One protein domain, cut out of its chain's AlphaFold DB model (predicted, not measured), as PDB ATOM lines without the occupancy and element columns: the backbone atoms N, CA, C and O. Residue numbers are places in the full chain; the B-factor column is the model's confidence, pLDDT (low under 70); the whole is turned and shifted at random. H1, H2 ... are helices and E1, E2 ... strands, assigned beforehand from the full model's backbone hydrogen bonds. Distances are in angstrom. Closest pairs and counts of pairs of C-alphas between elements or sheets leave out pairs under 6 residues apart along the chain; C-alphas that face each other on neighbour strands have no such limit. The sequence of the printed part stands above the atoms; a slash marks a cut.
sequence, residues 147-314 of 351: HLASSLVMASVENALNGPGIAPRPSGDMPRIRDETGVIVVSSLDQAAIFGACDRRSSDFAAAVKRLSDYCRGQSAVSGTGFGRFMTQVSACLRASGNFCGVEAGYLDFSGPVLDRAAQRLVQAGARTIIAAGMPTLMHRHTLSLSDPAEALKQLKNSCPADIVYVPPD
ATOM      1  N   HIS A 147     193.954 185.121 200.404       90.62
ATOM      2  CA  HIS A 147     194.962 185.474 201.405       90.62
ATOM      3  C   HIS A 147     194.452 185.264 202.834       90.62
ATOM      4  O   HIS A 147     195.146 184.672 203.652       90.62
ATOM      5  N   LEU A 148     193.215 185.674 203.130       88.75
ATOM      6  CA  LEU A 148     192.638 185.473 204.460       88.75
ATOM      7  C   LEU A 148     192.460 183.985 204.754       88.75
ATOM      8  O   LEU A 148     192.854 183.525 205.818       88.75
ATOM      9  N   ALA A 149     191.943 183.209 203.797       89.50
ATOM     10  CA  ALA A 149     191.820 181.763 203.974       89.50
ATOM     11  C   ALA A 149     193.185 181.075 204.153       89.50
ATOM     12  O   ALA A 149     193.297 180.197 205.003       89.50
ATOM     13  N   SER A 150     194.228 181.506 203.429       91.81
ATOM     14  CA  SER A 150     195.591 181.018 203.664       91.81
ATOM     15  C   SER A 150     196.098 181.359 205.065       91.81
ATOM     16  O   SER A 150     196.703 180.505 205.705       91.81
ATOM     17  N   SER A 151     195.792 182.549 205.589       90.19
ATOM     18  CA  SER A 151     196.160 182.928 206.956       90.19
ATOM     19  C   SER A 151     195.469 182.058 208.007       90.19
ATOM     20  O   SER A 151     196.120 181.671 208.969       90.19
ATOM     21  N   LEU A 152     194.198 181.677 207.813       90.12
ATOM     22  CA  LEU A 152     193.506 180.757 208.732       90.12
ATOM     23  C   LEU A 152     194.143 179.357 208.734       90.12
ATOM     24  O   LEU A 152     194.305 178.740 209.788       90.12
ATOM     25  N   VAL A 153     194.522 178.859 207.550       91.38
ATOM     26  CA  VAL A 153     195.237 177.579 207.423       91.38
ATOM     27  C   VAL A 153     196.588 177.660 208.136       91.38
ATOM     28  O   VAL A 153     196.909 176.776 208.927       91.38
ATOM     29  N   MET A 154     197.350 178.739 207.924       89.50
ATOM     30  CA  MET A 154     198.628 178.938 208.612       89.50
ATOM     31  C   MET A 154     198.477 179.055 210.120       89.50
ATOM     32  O   MET A 154     199.255 178.427 210.825       89.50
ATOM     33  N   ALA A 155     197.466 179.765 210.622       87.94
ATOM     34  CA  ALA A 155     197.214 179.870 212.057       87.94
ATOM     35  C   ALA A 155     197.006 178.487 212.700       87.94
ATOM     36  O   ALA A 155     197.567 178.204 213.758       87.94
ATOM     37  N   SER A 156     196.279 177.588 212.024       89.06
ATOM     38  CA  SER A 156     196.104 176.203 212.493       89.06
ATOM     39  C   SER A 156     197.428 175.424 212.479       89.06
ATOM     40  O   SER A 156     197.750 174.727 213.441       89.06
ATOM     41  N   VAL A 157     198.227 175.569 211.415       88.88
ATOM     42  CA  VAL A 157     199.554 174.935 211.296       88.88
ATOM     43  C   VAL A 157     200.517 175.442 212.367       88.88
ATOM     44  O   VAL A 157     201.175 174.646 213.031       88.88
ATOM     45  N   GLU A 158     200.591 176.750 212.576       86.00
ATOM     46  CA  GLU A 158     201.453 177.368 213.580       86.00
ATOM     47  C   GLU A 158     201.060 176.955 214.994       86.00
ATOM     48  O   GLU A 158     201.944 176.625 215.786       86.00
ATOM     49  N   ASN A 159     199.763 176.919 215.313       84.25
ATOM     50  CA  ASN A 159     199.309 176.481 216.630       84.25
ATOM     51  C   ASN A 159     199.644 174.999 216.874       84.25
ATOM     52  O   ASN A 159     200.124 174.642 217.949       84.25
ATOM     53  N   ALA A 160     199.487 174.143 215.858       84.12
ATOM     54  CA  ALA A 160     199.854 172.731 215.949       84.12
ATOM     55  C   ALA A 160     201.369 172.512 216.124       84.12
ATOM     56  O   ALA A 160     201.778 171.607 216.850       84.12
ATOM     57  N   LEU A 161     202.206 173.336 215.483       80.81
ATOM     58  CA  LEU A 161     203.666 173.224 215.565       80.81
ATOM     59  C   LEU A 161     204.253 173.823 216.851       80.81
ATOM     60  O   LEU A 161     205.239 173.301 217.367       80.81
ATOM     61  N   ASN A 162     203.682 174.919 217.355       75.69
ATOM     62  CA  ASN A 162     204.203 175.633 218.523       75.69
ATOM     63  C   ASN A 162     203.555 175.178 219.844       75.69
ATOM     64  O   ASN A 162     204.131 175.391 220.909       75.69
ATOM     65  N   GLY A 163     202.396 174.522 219.783       63.69
ATOM     66  CA  GLY A 163     201.594 174.148 220.942       63.69
ATOM     67  C   GLY A 163     200.542 175.211 221.299       63.69
ATOM     68  O   GLY A 163     200.737 176.400 221.029       63.69
ATOM     69  N   PRO A 164     199.419 174.796 221.914       58.31
ATOM     70  CA  PRO A 164     198.282 175.674 222.174       58.31
ATOM     71  C   PRO A 164     198.635 176.814 223.137       58.31
ATOM     72  O   PRO A 164     199.204 176.588 224.204       58.31
ATOM     73  N   GLY A 165     198.238 178.040 222.783       51.53
ATOM     74  CA  GLY A 165     198.323 179.213 223.666       51.53
ATOM     75  C   GLY A 165     199.619 180.022 223.574       51.53
ATOM     76  O   GLY A 165     199.776 180.997 224.310       51.53
ATOM     77  N   ILE A 166     200.532 179.675 222.663       53.94
ATOM     78  CA  ILE A 166     201.637 180.566 222.303       53.94
ATOM     79  C   ILE A 166     201.085 181.620 221.343       53.94
ATOM     80  O   ILE A 166     200.555 181.281 220.288       53.94
ATOM     81  N   ALA A 167     201.176 182.898 221.728       49.41
ATOM     82  CA  ALA A 167     200.702 184.003 220.898       49.41
ATOM     83  C   ALA A 167     201.293 183.905 219.475       49.41
ATOM     84  O   ALA A 167     202.489 183.604 219.354       49.41
ATOM     85  N   PRO A 168     200.496 184.172 218.419       48.84
ATOM     86  CA  PRO A 168     200.995 184.202 217.050       48.84
ATOM     87  C   PRO A 168     202.229 185.095 216.986       48.84
ATOM     88  O   PRO A 168     202.216 186.225 217.491       48.84
ATOM     89  N   ARG A 169     203.322 184.590 216.411       50.50
ATOM     90  CA  ARG A 169     204.507 185.427 216.226       50.50
ATOM     91  C   ARG A 169     204.146 186.560 215.265       50.50
ATOM     92  O   ARG A 169     203.393 186.327 214.320       50.50
ATOM     93  N   PRO A 170     204.660 187.783 215.474       45.28
ATOM     94  CA  PRO A 170     204.499 188.841 214.490       45.28
ATOM     95  C   PRO A 170     204.955 188.336 213.116       45.28
ATOM     96  O   PRO A 170     205.986 187.668 212.993       45.28
ATOM     97  N   SER A 171     204.146 188.631 212.097       43.56
ATOM     98  CA  SER A 171     204.361 188.242 210.704       43.56
ATOM     99  C   SER A 171     205.787 188.599 210.266       43.56
ATOM    100  O   SER A 171     206.093 189.775 210.075       43.56
ATOM    101  N   GLY A 172     206.661 187.596 210.159       42.94
ATOM    102  CA  GLY A 172     208.083 187.772 209.839       42.94
ATOM    103  C   GLY A 172     209.000 186.711 210.455       42.94
ATOM    104  O   GLY A 172     209.950 186.297 209.801       42.94
ATOM    105  N   ASP A 173     208.666 186.197 211.645       41.97
ATOM    106  CA  ASP A 173     209.469 185.192 212.371       41.97
ATOM    107  C   ASP A 173     208.805 183.808 212.388       41.97
ATOM    108  O   ASP A 173     208.636 183.160 213.432       41.97
ATOM    109  N   MET A 174     208.428 183.333 211.199       47.97
ATOM    110  CA  MET A 174     208.010 181.945 211.016       47.97
ATOM    111  C   MET A 174     209.117 181.013 211.534       47.97
ATOM    112  O   MET A 174     210.289 181.225 211.192       47.97
ATOM    113  N   PRO A 175     208.800 179.972 212.335       52.59
ATOM    114  CA  PRO A 175     209.750 178.895 212.585       52.59
ATOM    115  C   PRO A 175     210.336 178.472 211.238       52.59
ATOM    116  O   PRO A 175     209.591 178.388 210.263       52.59
ATOM    117  N   ARG A 176     211.655 178.251 211.146       54.59
ATOM    118  CA  ARG A 176     212.257 177.706 209.922       54.59
ATOM    119  C   ARG A 176     211.690 176.307 209.705       54.59
ATOM    120  O   ARG A 176     212.241 175.320 210.188       54.59
ATOM    121  N   ILE A 177     210.548 176.245 209.031       61.75
ATOM    122  CA  ILE A 177     210.000 175.029 208.468       61.75
ATOM    123  C   ILE A 177     211.105 174.513 207.551       61.75
ATOM    124  O   ILE A 177     211.658 175.273 206.758       61.75
ATOM    125  N   ARG A 178     211.539 173.272 207.785       64.69
ATOM    126  CA  ARG A 178     212.712 172.703 207.115       64.69
ATOM    127  C   ARG A 178     212.506 172.772 205.601       64.69
ATOM    128  O   ARG A 178     211.396 172.485 205.153       64.69
ATOM    129  N   ASP A 179     213.580 173.030 204.852       70.25
ATOM    130  CA  ASP A 179     213.591 173.152 203.382       70.25
ATOM    131  C   ASP A 179     212.994 171.931 202.646       70.25
ATOM    132  O   ASP A 179     212.692 172.006 201.464       70.25
ATOM    133  N   GLU A 180     212.779 170.812 203.344       88.81
ATOM    134  CA  GLU A 180     212.202 169.560 202.834       88.81
ATOM    135  C   GLU A 180     210.724 169.352 203.250       88.81
ATOM    136  O   GLU A 180     210.237 168.220 203.265       88.81
ATOM    137  N   THR A 181     209.999 170.407 203.641       91.56
ATOM    138  CA  THR A 181     208.595 170.302 204.089       91.56
ATOM    139  C   THR A 181     207.632 170.786 203.008       91.56
ATOM    140  O   THR A 181     207.745 171.920 202.538       91.56
ATOM    141  N   GLY A 182     206.676 169.948 202.613       94.25
ATOM    142  CA  GLY A 182     205.568 170.302 201.721       94.25
ATOM    143  C   GLY A 182     204.251 170.506 202.478       94.25
ATOM    144  O   GLY A 182     204.089 170.006 203.590       94.25
ATOM    145  N   VAL A 183     203.285 171.201 201.872       94.88
ATOM    146  CA  VAL A 183     201.926 171.363 202.425       94.88
ATOM    147  C   VAL A 183     200.882 170.865 201.435       94.88
ATOM    148  O   VAL A 183     200.907 171.240 200.266       94.88
ATOM    149  N   ILE A 184     199.927 170.070 201.911       95.06
ATOM    150  CA  ILE A 184     198.683 169.786 201.189       95.06
ATOM    151  C   ILE A 184     197.563 170.543 201.888       95.06
ATOM    152  O   ILE A 184     197.287 170.295 203.055       95.06
ATOM    153  N   VAL A 185     196.894 171.440 201.172       93.81
ATOM    154  CA  VAL A 185     195.679 172.108 201.641       93.81
ATOM    155  C   VAL A 185     194.504 171.160 201.413       93.81
ATOM    156  O   VAL A 185     194.093 170.951 200.271       93.81
ATOM    157  N   VAL A 186     193.995 170.559 202.487       91.06
ATOM    158  CA  VAL A 186     192.980 169.500 202.441       91.06
ATOM    159  C   VAL A 186     191.577 170.098 202.451       91.06
ATOM    160  O   VAL A 186     191.245 170.918 203.307       91.06
ATOM    161  N   SER A 187     190.722 169.653 201.534       87.00
ATOM    162  CA  SER A 187     189.288 169.956 201.537       87.00
ATOM    163  C   SER A 187     188.467 168.738 201.113       87.00
ATOM    164  O   SER A 187     188.987 167.806 200.504       87.00
ATOM    165  N   SER A 188     187.177 168.721 201.440       75.44
ATOM    166  CA  SER A 188     186.316 167.569 201.179       75.44
ATOM    167  C   SER A 188     185.877 167.460 199.717       75.44
ATOM    168  O   SER A 188     185.791 166.342 199.225       75.44
ATOM    169  N   LEU A 189     185.595 168.572 199.016       69.81
ATOM    170  CA  LEU A 189     184.966 168.523 197.682       69.81
ATOM    171  C   LEU A 189     184.913 169.878 196.935       69.81
ATOM    172  O   LEU A 189     184.656 170.907 197.551       69.81
ATOM    173  N   ASP A 190     185.051 169.864 195.599       59.25
ATOM    174  CA  ASP A 190     184.582 170.880 194.631       59.25
ATOM    175  C   ASP A 190     183.374 170.324 193.849       59.25
ATOM    176  O   ASP A 190     183.479 169.469 192.967       59.25
ATOM    177  N   GLN A 191     182.177 170.798 194.197       56.56
ATOM    178  CA  GLN A 191     180.930 170.190 193.727       56.56
ATOM    179  C   GLN A 191     180.591 170.442 192.254       56.56
ATOM    180  O   GLN A 191     179.633 169.861 191.744       56.56
ATOM    181  N   ALA A 192     181.337 171.280 191.536       49.72
ATOM    182  CA  ALA A 192     181.021 171.526 190.132       49.72
ATOM    183  C   ALA A 192     181.154 170.263 189.257       49.72
ATOM    184  O   ALA A 192     180.404 170.102 188.294       49.72
ATOM    185  N   ALA A 193     182.019 169.318 189.643       47.38
ATOM    186  CA  ALA A 193     182.115 168.010 188.995       47.38
ATOM    187  C   ALA A 193     180.876 167.123 189.244       47.38
ATOM    188  O   ALA A 193     180.490 166.342 188.374       47.38
ATOM    189  N   ILE A 194     180.211 167.285 190.396       47.94
ATOM    190  CA  ILE A 194     179.035 166.502 190.813       47.94
ATOM    191  C   ILE A 194     177.834 166.786 189.913       47.94
ATOM    192  O   ILE A 194     177.206 165.858 189.413       47.94
ATOM    193  N   PHE A 195     177.538 168.054 189.631       49.25
ATOM    194  CA  PHE A 195     176.386 168.410 188.792       49.25
ATOM    195  C   PHE A 195     176.606 168.141 187.303       49.25
ATOM    196  O   PHE A 195     175.634 167.894 186.594       49.25
ATOM    197  N   GLY A 196     177.858 168.158 186.833       48.00
ATOM    198  CA  GLY A 196     178.185 167.789 185.455       48.00
ATOM    199  C   GLY A 196     178.028 166.290 185.174       48.00
ATOM    200  O   GLY A 196     177.722 165.917 184.046       48.00
ATOM    201  N   ALA A 197     178.214 165.438 186.189       43.66
ATOM    202  CA  ALA A 197     178.185 163.980 186.049       43.66
ATOM    203  C   ALA A 197     176.919 163.310 186.622       43.66
ATOM    204  O   ALA A 197     176.615 162.173 186.257       43.66
ATOM    205  N   CYS A 198     176.149 163.994 187.472       43.47
ATOM    206  CA  CYS A 198     174.825 163.544 187.897       43.47
ATOM    207  C   CYS A 198     173.798 163.766 186.777       43.47
ATOM    208  O   CYS A 198     172.976 164.683 186.821       43.47
ATOM    209  N   ASP A 199     173.817 162.883 185.782       43.53
ATOM    210  CA  ASP A 199     172.658 162.668 184.928       43.53
ATOM    211  C   ASP A 199     171.479 162.279 185.841       43.53
ATOM    212  O   ASP A 199     171.593 161.365 186.665       43.53
ATOM    213  N   ARG A 200     170.366 163.022 185.774       43.72
ATOM    214  CA  ARG A 200     169.257 163.044 186.762       43.72
ATOM    215  C   ARG A 200     168.447 161.730 186.868       43.72
ATOM    216  O   ARG A 200     167.275 161.760 187.231       43.72
ATOM    217  N   ARG A 201     169.016 160.583 186.489       43.28
ATOM    218  CA  ARG A 201     168.302 159.325 186.219       43.28
ATOM    219  C   ARG A 201     168.814 158.099 186.980       43.28
ATOM    220  O   ARG A 201     168.253 157.024 186.793       43.28
ATOM    221  N   SER A 202     169.839 158.208 187.830       45.53
ATOM    222  CA  SER A 202     170.286 157.058 188.635       45.53
ATOM    223  C   SER A 202     169.445 156.931 189.905       45.53
ATOM    224  O   SER A 202     169.568 157.752 190.809       45.53
ATOM    225  N   SER A 203     168.617 155.887 189.989       48.94
ATOM    226  CA  SER A 203     167.900 155.497 191.213       48.94
ATOM    227  C   SER A 203     168.822 154.920 192.296       48.94
ATOM    228  O   SER A 203     168.401 154.767 193.436       48.94
ATOM    229  N   ASP A 204     170.073 154.606 191.947       60.38
ATOM    230  CA  ASP A 204     171.117 154.172 192.874       60.38
ATOM    231  C   ASP A 204     172.101 155.326 193.117       60.38
ATOM    232  O   ASP A 204     172.948 155.651 192.270       60.38
ATOM    233  N   PHE A 205     171.929 155.987 194.264       50.25
ATOM    234  CA  PHE A 205     172.744 157.118 194.697       50.25
ATOM    235  C   PHE A 205     174.172 156.680 195.054       50.25
ATOM    236  O   PHE A 205     175.116 157.362 194.671       50.25
ATOM    237  N   ALA A 206     174.365 155.513 195.679       51.88
ATOM    238  CA  ALA A 206     175.689 155.019 196.065       51.88
ATOM    239  C   ALA A 206     176.559 154.704 194.836       51.88
ATOM    240  O   ALA A 206     177.722 155.110 194.764       51.88
ATOM    241  N   ALA A 207     175.985 154.071 193.810       56.16
ATOM    242  CA  ALA A 207     176.681 153.845 192.545       56.16
ATOM    243  C   ALA A 207     176.951 155.150 191.777       56.16
ATOM    244  O   ALA A 207     177.958 155.255 191.072       56.16
ATOM    245  N   ALA A 208     176.066 156.150 191.862       54.88
ATOM    246  CA  ALA A 208     176.296 157.472 191.270       54.88
ATOM    247  C   ALA A 208     177.456 158.201 191.962       54.88
ATOM    248  O   ALA A 208     178.359 158.702 191.295       54.88
ATOM    249  N   VAL A 209     177.479 158.158 193.292       55.69
ATOM    250  CA  VAL A 209     178.538 158.708 194.132       55.69
ATOM    251  C   VAL A 209     179.871 158.003 193.837       55.69
ATOM    252  O   VAL A 209     180.830 158.658 193.443       55.69
ATOM    253  N   LYS A 210     179.955 156.667 193.860       57.78
ATOM    254  CA  LYS A 210     181.203 155.959 193.514       57.78
ATOM    255  C   LYS A 210     181.713 156.301 192.105       57.78
ATOM    256  O   LYS A 210     182.893 156.605 191.945       57.78
ATOM    257  N   ARG A 211     180.832 156.306 191.094       58.50
ATOM    258  CA  ARG A 211     181.189 156.670 189.705       58.50
ATOM    259  C   ARG A 211     181.736 158.086 189.600       58.50
ATOM    260  O   ARG A 211     182.686 158.323 188.865       58.50
ATOM    261  N   LEU A 212     181.155 159.010 190.348       54.44
ATOM    262  CA  LEU A 212     181.587 160.393 190.410       54.44
ATOM    263  C   LEU A 212     182.949 160.544 191.098       54.44
ATOM    264  O   LEU A 212     183.794 161.290 190.610       54.44
ATOM    265  N   SER A 213     183.189 159.800 192.181       53.91
ATOM    266  CA  SER A 213     184.504 159.744 192.832       53.91
ATOM    267  C   SER A 213     185.565 159.210 191.864       53.91
ATOM    268  O   SER A 213     186.598 159.849 191.658       53.91
ATOM    269  N   ASP A 214     185.273 158.100 191.176       57.94
ATOM    270  CA  ASP A 214     186.170 157.482 190.192       57.94
ATOM    271  C   ASP A 214     186.423 158.391 188.971       57.94
ATOM    272  O   ASP A 214     187.564 158.518 188.523       57.94
ATOM    273  N   TYR A 215     185.399 159.097 188.478       53.88
ATOM    274  CA  TYR A 215     185.528 160.103 187.418       53.88
ATOM    275  C   TYR A 215     186.462 161.247 187.835       53.88
ATOM    276  O   TYR A 215     187.387 161.596 187.102       53.88
ATOM    277  N   CYS A 216     186.281 161.787 189.042       50.81
ATOM    278  CA  CYS A 216     187.089 162.899 189.541       50.81
ATOM    279  C   CYS A 216     188.543 162.496 189.838       50.81
ATOM    280  O   CYS A 216     189.448 163.295 189.604       50.81
ATOM    281  N   ARG A 217     188.794 161.249 190.269       55.00
ATOM    282  CA  ARG A 217     190.153 160.686 190.441       55.00
ATOM    283  C   ARG A 217     190.957 160.683 189.139       55.00
ATOM    284  O   ARG A 217     192.181 160.832 189.163       55.00
ATOM    285  N   GLY A 218     190.280 160.511 188.003       46.94
ATOM    286  CA  GLY A 218     190.890 160.532 186.675       46.94
ATOM    287  C   GLY A 218     191.260 161.933 186.188       46.94
ATOM    288  O   GLY A 218     192.203 162.073 185.407       46.94
ATOM    289  N   GLN A 219     190.577 162.974 186.669       45.50
ATOM    290  CA  GLN A 219     190.748 164.330 186.163       45.50
ATOM    291  C   GLN A 219     191.873 165.080 186.884       45.50
ATOM    292  O   GLN A 219     191.963 165.128 188.111       45.50
ATOM    293  N   SER A 220     192.754 165.701 186.099       46.81
ATOM    294  CA  SER A 220     193.532 166.841 186.586       46.81
ATOM    295  C   SER A 220     192.526 167.940 186.907       46.81
ATOM    296  O   SER A 220     191.618 168.115 186.098       46.81
ATOM    297  N   ALA A 221     192.653 168.599 188.069       46.25
ATOM    298  CA  ALA A 221     191.753 169.656 188.545       46.25
ATOM    299  C   ALA A 221     191.117 170.388 187.361       46.25
ATOM    300  O   ALA A 221     191.851 171.002 186.585       46.25
ATOM    301  N   VAL A 222     189.800 170.245 187.164       44.06
ATOM    302  CA  VAL A 222     189.117 170.973 186.093       44.06
ATOM    303  C   VAL A 222     189.359 172.443 186.381       44.06
ATOM    304  O   VAL A 222     188.807 173.027 187.312       44.06
ATOM    305  N   SER A 223     190.277 173.021 185.615       43.12
ATOM    306  CA  SER A 223     190.624 174.423 185.667       43.12
ATOM    307  C   SER A 223     189.385 175.194 185.235       43.12
ATOM    308  O   SER A 223     189.118 175.304 184.040       43.12
ATOM    309  N   GLY A 224     188.591 175.684 186.184       49.88
ATOM    310  CA  GLY A 224     187.496 176.583 185.828       49.88
ATOM    311  C   GLY A 224     186.381 176.780 186.842       49.88
ATOM    312  O   GLY A 224     185.646 177.752 186.699       49.88
ATOM    313  N   THR A 225     186.227 175.932 187.859       55.75
ATOM    314  CA  THR A 225     185.074 176.033 188.769       55.75
ATOM    315  C   THR A 225     185.432 176.689 190.100       55.75
ATOM    316  O   THR A 225     186.566 176.608 190.576       55.75
ATOM    317  N   GLY A 226     184.470 177.433 190.661       70.69
ATOM    318  CA  GLY A 226     184.706 178.464 191.679       70.69
ATOM    319  C   GLY A 226     185.488 178.009 192.915       70.69
ATOM    320  O   GLY A 226     186.376 178.740 193.352       70.69
ATOM    321  N   PHE A 227     185.222 176.812 193.453       78.06
ATOM    322  CA  PHE A 227     185.920 176.336 194.652       78.06
ATOM    323  C   PHE A 227     187.304 175.756 194.351       78.06
ATOM    324  O   PHE A 227     188.256 176.086 195.053       78.06
ATOM    325  N   GLY A 228     187.470 174.977 193.279       79.38
ATOM    326  CA  GLY A 228     188.782 174.468 192.874       79.38
ATOM    327  C   GLY A 228     189.768 175.582 192.511       79.38
ATOM    328  O   GLY A 228     190.938 175.556 192.916       79.38
ATOM    329  N   ARG A 229     189.281 176.627 191.825       81.88
ATOM    330  CA  ARG A 229     190.049 177.861 191.589       81.88
ATOM    331  C   ARG A 229     190.426 178.533 192.908       81.88
ATOM    332  O   ARG A 229     191.583 178.912 193.074       81.88
ATOM    333  N   PHE A 230     189.480 178.649 193.838       86.50
ATOM    334  CA  PHE A 230     189.723 179.243 195.149       86.50
ATOM    335  C   PHE A 230     190.793 178.474 195.940       86.50
ATOM    336  O   PHE A 230     191.738 179.083 196.429       86.50
ATOM    337  N   MET A 231     190.721 177.141 195.988       88.19
ATOM    338  CA  MET A 231     191.733 176.288 196.623       88.19
ATOM    339  C   MET A 231     193.120 176.485 196.005       88.19
ATOM    340  O   MET A 231     194.101 176.643 196.725       88.19
ATOM    341  N   THR A 232     193.202 176.561 194.674       87.81
ATOM    342  CA  THR A 232     194.466 176.833 193.968       87.81
ATOM    343  C   THR A 232     195.040 178.199 194.350       87.81
ATOM    344  O   THR A 232     196.246 178.331 194.559       87.81
ATOM    345  N   GLN A 233     194.186 179.218 194.482       91.25
ATOM    346  CA  GLN A 233     194.597 180.546 194.939       91.25
ATOM    347  C   GLN A 233     195.076 180.519 196.396       91.25
ATOM    348  O   GLN A 233     196.112 181.103 196.688       91.25
ATOM    349  N   VAL A 234     194.388 179.800 197.290       91.56
ATOM    350  CA  VAL A 234     194.820 179.619 198.687       91.56
ATOM    351  C   VAL A 234     196.191 178.944 198.749       91.56
ATOM    352  O   VAL A 234     197.083 179.444 199.430       91.56
ATOM    353  N   SER A 235     196.403 177.861 197.993       92.44
ATOM    354  CA  SER A 235     197.705 177.187 197.900       92.44
ATOM    355  C   SER A 235     198.807 178.112 197.369       92.44
ATOM    356  O   SER A 235     199.932 178.065 197.862       92.44
ATOM    357  N   ALA A 236     198.499 178.980 196.399       91.94
ATOM    358  CA  ALA A 236     199.448 179.968 195.886       91.94
ATOM    359  C   ALA A 236     199.797 181.041 196.934       91.94
ATOM    360  O   ALA A 236     200.971 181.371 197.092       91.94
ATOM    361  N   CYS A 237     198.807 181.539 197.684       92.81
ATOM    362  CA  CYS A 237     199.031 182.476 198.787       92.81
ATOM    363  C   CYS A 237     199.914 181.852 199.880       92.81
ATOM    364  O   CYS A 237     200.885 182.478 200.294       92.81
ATOM    365  N   LEU A 238     199.639 180.602 200.273       91.12
ATOM    366  CA  LEU A 238     200.444 179.850 201.246       91.12
ATOM    367  C   LEU A 238     201.889 179.646 200.789       91.12
ATOM    368  O   LEU A 238     202.826 179.810 201.567       91.12
ATOM    369  N   ARG A 239     202.073 179.303 199.509       90.94
ATOM    370  CA  ARG A 239     203.399 179.142 198.907       90.94
ATOM    371  C   ARG A 239     204.190 180.447 198.926       90.94
ATOM    372  O   ARG A 239     205.395 180.415 199.120       90.94
ATOM    373  N   ALA A 240     203.521 181.583 198.726       88.50
ATOM    374  CA  ALA A 240     204.157 182.895 198.780       88.50
ATOM    375  C   ALA A 240     204.487 183.347 200.214       88.50
ATOM    376  O   ALA A 240     205.396 184.152 200.394       88.50
ATOM    377  N   SER A 241     203.758 182.858 201.224       80.75
ATOM    378  CA  SER A 241     203.941 183.258 202.626       80.75
ATOM    379  C   SER A 241     204.898 182.375 203.431       80.75
ATOM    380  O   SER A 241     205.302 182.781 204.517       80.75
ATOM    381  N   GLY A 242     205.222 181.166 202.963       69.31
ATOM    382  CA  GLY A 242     205.959 180.171 203.749       69.31
ATOM    383  C   GLY A 242     207.188 179.589 203.052       69.31
ATOM    384  O   GLY A 242     207.245 179.490 201.830       69.31
ATOM    385  N   ASN A 243     208.151 179.130 203.854       77.12
ATOM    386  CA  ASN A 243     209.339 178.402 203.396       77.12
ATOM    387  C   ASN A 243     209.018 176.910 203.195       77.12
ATOM    388  O   ASN A 243     209.534 176.051 203.906       77.12
ATOM    389  N   PHE A 244     208.110 176.599 202.271       87.75
ATOM    390  CA  PHE A 244     207.764 175.220 201.915       87.75
ATOM    391  C   PHE A 244     208.407 174.843 200.580       87.75
ATOM    392  O   PHE A 244     208.392 175.642 199.644       87.75
ATOM    393  N   CYS A 245     208.891 173.606 200.441       88.69
ATOM    394  CA  CYS A 245     209.387 173.105 199.148       88.69
ATOM    395  C   CYS A 245     208.275 173.006 198.090       88.69
ATOM    396  O   CYS A 245     208.532 173.055 196.890       88.69
ATOM    397  N   GLY A 246     207.021 172.905 198.538       93.50
ATOM    398  CA  GLY A 246     205.849 172.896 197.683       93.50
ATOM    399  C   GLY A 246     204.561 173.036 198.483       93.50
ATOM    400  O   GLY A 246     204.498 172.703 199.667       93.50
ATOM    401  N   VAL A 247     203.517 173.523 197.814       94.81
ATOM    402  CA  VAL A 247     202.157 173.593 198.367       94.81
ATOM    403  C   VAL A 247     201.181 173.115 197.305       94.81
ATOM    404  O   VAL A 247     201.124 173.715 196.235       94.81
ATOM    405  N   GLU A 248     200.405 172.078 197.586       94.50
ATOM    406  CA  GLU A 248     199.374 171.551 196.690       94.50
ATOM    407  C   GLU A 248     197.989 171.696 197.331       94.50
ATOM    408  O   GLU A 248     197.852 171.692 198.553       94.50
ATOM    409  N   ALA A 249     196.943 171.809 196.515       91.31
ATOM    410  CA  ALA A 249     195.580 171.544 196.973       91.31
ATOM    411  C   ALA A 249     195.333 170.035 196.894       91.31
ATOM    412  O   ALA A 249     195.766 169.404 195.933       91.31
ATOM    413  N   GLY A 250     194.638 169.458 197.871       89.75
ATOM    414  CA  GLY A 250     194.289 168.042 197.885       89.75
ATOM    415  C   GLY A 250     192.854 167.828 198.342       89.75
ATOM    416  O   GLY A 250     192.401 168.444 199.308       89.75
ATOM    417  N   TYR A 251     192.138 166.951 197.648       86.00
ATOM    418  CA  TYR A 251     190.742 166.653 197.956       86.00
ATOM    419  C   TYR A 251     190.588 165.245 198.521       86.00
ATOM    420  O   TYR A 251     191.264 164.318 198.063       86.00
ATOM    421  N   LEU A 252     189.697 165.104 199.505       79.38
ATOM    422  CA  LEU A 252     189.326 163.809 200.077       79.38
ATOM    423  C   LEU A 252     188.588 162.964 199.039       79.38
ATOM    424  O   LEU A 252     189.006 161.849 198.744       79.38
ATOM    425  N   ASP A 253     187.541 163.531 198.438       69.12
ATOM    426  CA  ASP A 253     186.676 162.837 197.493       69.12
ATOM    427  C   ASP A 253     186.205 163.787 196.369       69.12
ATOM    428  O   ASP A 253     186.299 165.010 196.473       69.12
ATOM    429  N   PHE A 254     185.686 163.223 195.271       60.69
ATOM    430  CA  PHE A 254     184.931 163.936 194.214       60.69
ATOM    431  C   PHE A 254     185.607 165.145 193.555       60.69
ATOM    432  O   PHE A 254     184.936 165.953 192.914       60.69
ATOM    433  N   SER A 255     186.919 165.311 193.699       68.06
ATOM    434  CA  SER A 255     187.684 166.402 193.093       68.06
ATOM    435  C   SER A 255     189.151 166.031 192.929       68.06
ATOM    436  O   SER A 255     189.682 165.181 193.642       68.06
ATOM    437  N   GLY A 256     189.796 166.649 191.943       67.44
ATOM    438  CA  GLY A 256     191.200 166.425 191.619       67.44
ATOM    439  C   GLY A 256     192.071 167.642 191.964       67.44
ATOM    440  O   GLY A 256     191.608 168.768 191.797       67.44
ATOM    441  N   PRO A 257     193.339 167.448 192.375       78.81
ATOM    442  CA  PRO A 257     193.967 166.154 192.624       78.81
ATOM    443  C   PRO A 257     193.518 165.558 193.970       78.81
ATOM    444  O   PRO A 257     193.397 166.260 194.972       78.81
ATOM    445  N   VAL A 258     193.311 164.241 194.000       84.44
ATOM    446  CA  VAL A 258     193.147 163.517 195.269       84.44
ATOM    447  C   VAL A 258     194.429 163.584 196.096       84.44
ATOM    448  O   VAL A 258     195.514 163.803 195.541       84.44
ATOM    449  N   LEU A 259     194.303 163.364 197.405       89.38
ATOM    450  CA  LEU A 259     195.415 163.441 198.355       89.38
ATOM    451  C   LEU A 259     196.682 162.697 197.899       89.38
ATOM    452  O   LEU A 259     197.761 163.285 197.933       89.38
ATOM    453  N   ASP A 260     196.555 161.471 197.381       89.81
ATOM    454  CA  ASP A 260     197.691 160.671 196.895       89.81
ATOM    455  C   ASP A 260     198.489 161.386 195.798       89.81
ATOM    456  O   ASP A 260     199.718 161.436 195.830       89.81
ATOM    457  N   ARG A 261     197.793 161.986 194.823       89.69
ATOM    458  CA  ARG A 261     198.438 162.706 193.715       89.69
ATOM    459  C   ARG A 261     199.079 164.005 194.191       89.69
ATOM    460  O   ARG A 261     200.160 164.345 193.717       89.69
ATOM    461  N   ALA A 262     198.428 164.724 195.106       92.94
ATOM    462  CA  ALA A 262     199.000 165.922 195.715       92.94
ATOM    463  C   ALA A 262     200.288 165.579 196.489       92.94
ATOM    464  O   ALA A 262     201.316 166.225 196.299       92.94
ATOM    465  N   ALA A 263     200.271 164.502 197.279       95.25
ATOM    466  CA  ALA A 263     201.436 164.035 198.024       95.25
ATOM    467  C   ALA A 263     202.584 163.598 197.106       95.25
ATOM    468  O   ALA A 263     203.721 164.011 197.313       95.25
ATOM    469  N   GLN A 264     202.297 162.833 196.049       94.44
ATOM    470  CA  GLN A 264     203.309 162.410 195.074       94.44
ATOM    471  C   GLN A 264     204.029 163.598 194.427       94.44
ATOM    472  O   GLN A 264     205.249 163.561 194.278       94.44
ATOM    473  N   ARG A 265     203.302 164.668 194.079       94.81
ATOM    474  CA  ARG A 265     203.903 165.894 193.529       94.81
ATOM    475  C   ARG A 265     204.833 166.575 194.525       94.81
ATOM    476  O   ARG A 265     205.909 167.017 194.137       94.81
ATOM    477  N   LEU A 266     204.452 166.627 195.800       95.69
ATOM    478  CA  LEU A 266     205.306 167.183 196.850       95.69
ATOM    479  C   LEU A 266     206.559 166.331 197.075       95.69
ATOM    480  O   LEU A 266     207.652 166.881 197.164       95.69
ATOM    481  N   VAL A 267     206.434 165.000 197.089       96.25
ATOM    482  CA  VAL A 267     207.588 164.086 197.179       96.25
ATOM    483  C   VAL A 267     208.537 164.288 195.994       96.25
ATOM    484  O   VAL A 267     209.746 164.383 196.183       96.25
ATOM    485  N   GLN A 268     208.004 164.414 194.775       95.12
ATOM    486  CA  GLN A 268     208.798 164.714 193.576       95.12
ATOM    487  C   GLN A 268     209.489 166.083 193.652       95.12
ATOM    488  O   GLN A 268     210.580 166.241 193.111       95.12
ATOM    489  N   ALA A 269     208.888 167.050 194.349       93.38
ATOM    490  CA  ALA A 269     209.486 168.353 194.640       93.38
ATOM    491  C   ALA A 269     210.519 168.320 195.788       93.38
ATOM    492  O   ALA A 269     211.103 169.353 196.106       93.38
ATOM    493  N   GLY A 270     210.769 167.155 196.397       94.56
ATOM    494  CA  GLY A 270     211.761 166.971 197.459       94.56
ATOM    495  C   GLY A 270     211.196 166.980 198.880       94.56
ATOM    496  O   GLY A 270     211.975 166.971 199.833       94.56
ATOM    497  N   ALA A 271     209.870 166.971 199.054       95.00
ATOM    498  CA  ALA A 271     209.268 166.895 200.381       95.00
ATOM    499  C   ALA A 271     209.585 165.552 201.059       95.00
ATOM    500  O   ALA A 271     209.238 164.486 200.546       95.00
ATOM    501  N   ARG A 272     210.190 165.606 202.249       94.19
ATOM    502  CA  ARG A 272     210.346 164.461 203.164       94.19
ATOM    503  C   ARG A 272     209.312 164.456 204.281       94.19
ATOM    504  O   ARG A 272     209.006 163.398 204.825       94.19
ATOM    505  N   THR A 273     208.759 165.626 204.587       93.50
ATOM    506  CA  THR A 273     207.633 165.794 205.502       93.50
ATOM    507  C   THR A 273     206.524 166.545 204.780       93.50
ATOM    508  O   THR A 273     206.783 167.525 204.083       93.50
ATOM    509  N   ILE A 274     205.284 166.095 204.930       94.94
ATOM    510  CA  ILE A 274     204.100 166.722 204.354       94.94
ATOM    511  C   ILE A 274     203.138 167.081 205.484       94.94
ATOM    512  O   ILE A 274     202.653 166.211 206.208       94.94
ATOM    513  N   ILE A 275     202.828 168.369 205.600       94.38
ATOM    514  CA  ILE A 275     201.752 168.859 206.460       94.38
ATOM    515  C   ILE A 275     200.463 168.839 205.641       94.38
ATOM    516  O   ILE A 275     200.279 169.637 204.722       94.38
ATOM    517  N   ALA A 276     199.564 167.922 205.963       94.19
ATOM    518  CA  ALA A 276     198.203 167.942 205.456       94.19
ATOM    519  C   ALA A 276     197.393 168.922 206.316       94.19
ATOM    520  O   ALA A 276     197.003 168.591 207.429       94.19
ATOM    521  N   ALA A 277     197.188 170.145 205.837       93.12
ATOM    522  CA  ALA A 277     196.519 171.209 206.575       93.12
ATOM    523  C   ALA A 277     195.050 171.314 206.151       93.12
ATOM    524  O   ALA A 277     194.744 171.593 204.990       93.12
ATOM    525  N   GLY A 278     194.133 171.070 207.083       90.62
ATOM    526  CA  GLY A 278     192.702 171.111 206.823       90.62
ATOM    527  C   GLY A 278     192.182 172.530 206.598       90.62
ATOM    528  O   GLY A 278     192.466 173.447 207.365       90.62
ATOM    529  N   MET A 279     191.378 172.713 205.553       88.31
ATOM    530  CA  MET A 279     190.667 173.970 205.322       88.31
ATOM    531  C   MET A 279     189.624 174.234 206.414       88.31
ATOM    532  O   MET A 279     189.027 173.285 206.922       88.31
ATOM    533  N   PRO A 280     189.267 175.505 206.686       79.69
ATOM    534  CA  PRO A 280     188.150 175.841 207.577       79.69
ATOM    535  C   PRO A 280     186.809 175.199 207.173       79.69
ATOM    536  O   PRO A 280     185.921 175.022 208.001       79.69
ATOM    537  N   THR A 281     186.635 174.803 205.905       69.75
ATOM    538  CA  THR A 281     185.480 173.999 205.469       69.75
ATOM    539  C   THR A 281     185.404 172.627 206.128       69.75
ATOM    540  O   THR A 281     184.316 172.073 206.186       69.75
ATOM    541  N   LEU A 282     186.504 172.086 206.649       70.75
ATOM    542  CA  LEU A 282     186.538 170.797 207.342       70.75
ATOM    543  C   LEU A 282     186.189 170.891 208.831       70.75
ATOM    544  O   LEU A 282     186.167 169.872 209.508       70.75
ATOM    545  N   MET A 283     185.862 172.081 209.344       72.50
ATOM    546  CA  MET A 283     185.352 172.251 210.715       72.50
ATOM    547  C   MET A 283     183.962 171.648 210.943       72.50
ATOM    548  O   MET A 283     183.444 171.664 212.056       72.50
ATOM    549  N   HIS A 284     183.332 171.167 209.877       63.56
ATOM    550  CA  HIS A 284     182.121 170.372 209.940       63.56
ATOM    551  C   HIS A 284     182.284 169.169 209.026       63.56
ATOM    552  O   HIS A 284     182.948 169.242 207.982       63.56
ATOM    553  N   ARG A 285     181.658 168.055 209.404       57.69
ATOM    554  CA  ARG A 285     181.650 166.878 208.550       57.69
ATOM    555  C   ARG A 285     180.673 167.141 207.419       57.69
ATOM    556  O   ARG A 285     179.461 167.202 207.614       57.69
ATOM    557  N   HIS A 286     181.197 167.302 206.211       60.69
ATOM    558  CA  HIS A 286     180.332 167.451 205.054       60.69
ATOM    559  C   HIS A 286     179.576 166.134 204.839       60.69
ATOM    560  O   HIS A 286     180.199 165.082 204.716       60.69
ATOM    561  N   THR A 287     178.247 166.177 204.718       52.91
ATOM    562  CA  THR A 287     177.398 164.981 204.504       52.91
ATOM    563  C   THR A 287     177.675 164.245 203.190       52.91
ATOM    564  O   THR A 287     177.104 163.192 202.930       52.91
ATOM    565  N   LEU A 288     178.542 164.819 202.358       53.53
ATOM    566  CA  LEU A 288     178.955 164.303 201.060       53.53
ATOM    567  C   LEU A 288     180.441 163.929 201.048       53.53
ATOM    568  O   LEU A 288     180.957 163.630 199.985       53.53
ATOM    569  N   SER A 289     181.136 163.974 202.189       58.81
ATOM    570  CA  SER A 289     182.467 163.376 202.326       58.81
ATOM    571  C   SER A 289     182.272 161.891 202.601       58.81
ATOM    572  O   SER A 289     181.617 161.536 203.584       58.81
ATOM    573  N   LEU A 290     182.805 161.025 201.740       56.97
ATOM    574  CA  LEU A 290     182.763 159.578 201.977       56.97
ATOM    575  C   LEU A 290     183.780 159.183 203.032       56.97
ATOM    576  O   LEU A 290     183.543 158.279 203.830       56.97
ATOM    577  N   SER A 291     184.901 159.895 203.028       63.56
ATOM    578  CA  SER A 291     186.020 159.627 203.903       63.56
ATOM    579  C   SER A 291     186.028 160.605 205.071       63.56
ATOM    580  O   SER A 291     185.793 161.807 204.909       63.56
ATOM    581  N   ASP A 292     186.319 160.087 206.262       73.50
ATOM    582  CA  ASP A 292     186.769 160.921 207.368       73.50
ATOM    583  C   ASP A 292     188.180 161.456 207.043       73.50
ATOM    584  O   ASP A 292     189.024 160.668 206.599       73.50
ATOM    585  N   PRO A 293     188.465 162.761 207.228       80.00
ATOM    586  CA  PRO A 293     189.776 163.318 206.910       80.00
ATOM    587  C   PRO A 293     190.932 162.590 207.609       80.00
ATOM    588  O   PRO A 293     191.975 162.378 206.991       80.00
ATOM    589  N   ALA A 294     190.756 162.178 208.870       79.69
ATOM    590  CA  ALA A 294     191.808 161.505 209.623       79.69
ATOM    591  C   ALA A 294     192.065 160.092 209.085       79.69
ATOM    592  O   ALA A 294     193.222 159.688 208.965       79.69
ATOM    593  N   GLU A 295     191.018 159.360 208.700       78.88
ATOM    594  CA  GLU A 295     191.171 158.028 208.106       78.88
ATOM    595  C   GLU A 295     191.798 158.094 206.704       78.88
ATOM    596  O   GLU A 295     192.741 157.354 206.420       78.88
ATOM    597  N   ALA A 296     191.364 159.030 205.853       83.12
ATOM    598  CA  ALA A 296     191.970 159.238 204.534       83.12
ATOM    599  C   ALA A 296     193.468 159.569 204.645       83.12
ATOM    600  O   ALA A 296     194.296 159.047 203.897       83.12
ATOM    601  N   LEU A 297     193.843 160.398 205.622       86.50
ATOM    602  CA  LEU A 297     195.236 160.776 205.845       86.50
ATOM    603  C   LEU A 297     196.059 159.678 206.515       86.50
ATOM    604  O   LEU A 297     197.253 159.571 206.244       86.50
ATOM    605  N   LYS A 298     195.443 158.817 207.327       85.69
ATOM    606  CA  LYS A 298     196.082 157.599 207.834       85.69
ATOM    607  C   LYS A 298     196.400 156.629 206.697       85.69
ATOM    608  O   LYS A 298     197.493 156.068 206.672       85.69
ATOM    609  N   GLN A 299     195.488 156.458 205.738       86.56
ATOM    610  CA  GLN A 299     195.735 155.642 204.545       86.56
ATOM    611  C   GLN A 299     196.861 156.234 203.690       86.56
ATOM    612  O   GLN A 299     197.796 155.514 203.341       86.56
ATOM    613  N   LEU A 300     196.827 157.548 203.451       89.38
ATOM    614  CA  LEU A 300     197.890 158.268 202.751       89.38
ATOM    615  C   LEU A 300     199.248 158.121 203.460       89.38
ATOM    616  O   LEU A 300     200.267 157.903 202.812       89.38
ATOM    617  N   LYS A 301     199.276 158.196 204.797       91.94
ATOM    618  CA  LYS A 301     200.499 158.021 205.598       91.94
ATOM    619  C   LYS A 301     201.119 156.634 205.419       91.94
ATOM    620  O   LYS A 301     202.335 156.504 205.480       91.94
ATOM    621  N   ASN A 302     200.302 155.611 205.177       90.12
ATOM    622  CA  ASN A 302     200.779 154.247 204.957       90.12
ATOM    623  C   ASN A 302     201.291 154.007 203.527       90.12
ATOM    624  O   ASN A 302     202.063 153.075 203.313       90.12
ATOM    625  N   SER A 303     200.847 154.799 202.546       90.56
ATOM    626  CA  SER A 303     201.196 154.628 201.128       90.56
ATOM    627  C   SER A 303     202.251 155.620 200.624       90.56
ATOM    628  O   SER A 303     202.874 155.381 199.588       90.56
ATOM    629  N   CYS A 304     202.466 156.726 201.336       92.56
ATOM    630  CA  CYS A 304     203.400 157.779 200.960       92.56
ATOM    631  C   CYS A 304     204.786 157.563 201.596       92.56
ATOM    632  O   CYS A 304     204.871 157.281 202.789       92.56
ATOM    633  N   PRO A 305     205.892 157.750 200.851       93.69
ATOM    634  CA  PRO A 305     207.244 157.651 201.408       93.69
ATOM    635  C   PRO A 305     207.652 158.839 202.303       93.69
ATOM    636  O   PRO A 305     208.674 158.752 202.980       93.69
ATOM    637  N   ALA A 306     206.905 159.950 202.293       94.00
ATOM    638  CA  ALA A 306     207.136 161.091 203.182       94.00
ATOM    639  C   ALA A 306     206.397 160.922 204.517       94.00
ATOM    640  O   ALA A 306     205.318 160.331 204.561       94.00
ATOM    641  N   ASP A 307     206.929 161.501 205.597       93.31
ATOM    642  CA  ASP A 307     206.188 161.578 206.860       93.31
ATOM    643  C   ASP A 307     205.010 162.541 206.712       93.31
ATOM    644  O   ASP A 307     205.180 163.681 206.277       93.31
ATOM    645  N   ILE A 308     203.817 162.083 207.077       92.31
ATOM    646  CA  ILE A 308     202.593 162.875 206.979       92.31
ATOM    647  C   ILE A 308     202.122 163.265 208.369       92.31
ATOM    648  O   ILE A 308     201.903 162.407 209.235       92.31
ATOM    649  N   VAL A 309     201.907 164.568 208.536       91.19
ATOM    650  CA  VAL A 309     201.314 165.181 209.721       91.19
ATOM    651  C   VAL A 309     199.994 165.814 209.312       91.19
ATOM    652  O   VAL A 309     199.971 166.725 208.485       91.19
ATOM    653  N   TYR A 310     198.888 165.334 209.878       91.06
ATOM    654  CA  TYR A 310     197.598 165.993 209.708       91.06
ATOM    655  C   TYR A 310     197.440 167.109 210.735       91.06
ATOM    656  O   TYR A 310     197.585 166.874 211.933       91.06
ATOM    657  N   VAL A 311     197.105 168.302 210.255       90.19
ATOM    658  CA  VAL A 311     196.690 169.435 211.073       90.19
ATOM    659  C   VAL A 311     195.223 169.727 210.751       90.19
ATOM    660  O   VAL A 311     194.947 170.287 209.684       90.19
ATOM    661  N   PRO A 312     194.268 169.337 211.615       87.19
ATOM    662  CA  PRO A 312     192.878 169.740 211.441       87.19
ATOM    663  C   PRO A 312     192.744 171.265 211.593       87.19
ATOM    664  O   PRO A 312     193.598 171.893 212.224       87.19
ATOM    665  N   PRO A 313     191.686 171.879 211.038       85.69
ATOM    666  CA  PRO A 313     191.414 173.289 211.290       85.69
ATOM    667  C   PRO A 313     191.192 173.507 212.791       85.69
ATOM    668  O   PRO A 313     190.315 172.886 213.394       85.69
ATOM    669  N   ASP A 314     191.985 174.388 213.395       86.12
ATOM    670  CA  ASP A 314     191.901 174.666 214.823       86.12
ATOM    671  C   ASP A 314     190.858 175.748 215.079       86.12
ATOM    672  O   ASP A 314     191.070 176.925 214.786       86.12
TER     673      ASP A 314
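What this domain is: This is residues 147 to 314 of the 351 residues of a protein of Methanocella sp. PtaU1.Bin125 (UniProt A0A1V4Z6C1). A strongly twisted sheet of four parallel strands, in the order E2 E1 E3 E4, forms the core, with H1 and H4 over one face and H5 and H7 over the other, in three layers. H2 and H3 make a small head at one end of the long axis, where residues 200 to 207 stick out; the loop of residues 163 to 180 lies at the other end. The printed part has 168 residues, with seven named helices and four named strands in the order H1 E1 H2 H3 H4 E2 H5 E3 H6 H7 E4, a mixed class of helices and strands. It is compact, with a radius of gyration of the C-alphas of 16.2 A, yet elongated, spanning 55 by 30 by 27 A.

Where its parts are: The strands are E2, residues 246 to 251; E1, residues 181 to 187, 19.5 A long; E3, residues 273 to 278; and E4, residues 307 to 311, ending at C-alpha 311 (196.690, 169.435, 211.073). The helices are H1, residues 147 to 162, 21.8 A long from C-alpha 147 (194.962, 185.474, 201.405); H4, residues 226 to 241, 22.6 A; H5, residues 259 to 268; H7, residues 293 to 303; H2, residues 192 to 197; H3, residues 205 to 218, 20.1 A; and H6, residues 280 to 283.

How they stand to each other: In the sheet, N 185 and O 248 of E1 and E2 are 2.8 A apart, N 184 and O 275 of E1 and E3 2.9 A, and N 276 and O 309 of E3 and E4 2.8 A, each within hydrogen-bond range. H1 runs across the strands at a height over the sheet of 10.0 A. On the same face H4 runs along them at 8.6 A. Residues 147 to 154 of H1 touch H4 at a steep tilt of 56 degrees, the closest C-alphas being those of Ser 150 and Val 234, 5.2 A apart. On the opposite face H5 and H7 run along the strands, at heights of 8.0 A and 8.1 A. H5 and H7 only just touch, with 3 pairs of C-alphas within 8 A, the closest those of Asp 260 and Leu 300, 6.3 A. H6 only grazes the sheet with residues 280 to 282. H2 and H3 are not on it; they touch at a steep tilt of 65 degrees, the closest C-alphas being those of Ala 197 and Leu 212, 6.6 A. E1, H2 H3 H4, E2 and E3, H6 H7, E4 are strand-helix-strand units, two parallel neighbour strands with helices between, the second with a right-handed crossover; E2, H5, E3 is a split one, with E1 between its strands, also right-handed. Every O i to N i+4 pair is within hydrogen-bond range in H1, H3, H4, H5 and H7, and 1 of 2 in H2; H6 is too short for one.

The domain as a whole: The C-alphas of Asp 173 and Ser 203, the two farthest apart, are 55.3 A apart. The printed part has no cut, and the one long link is H1 to E1, 18 residues. The mean pLDDT of the printed part is 74.4; 67 residues are under 70, among them residues 163 to 178 and 189 to 225.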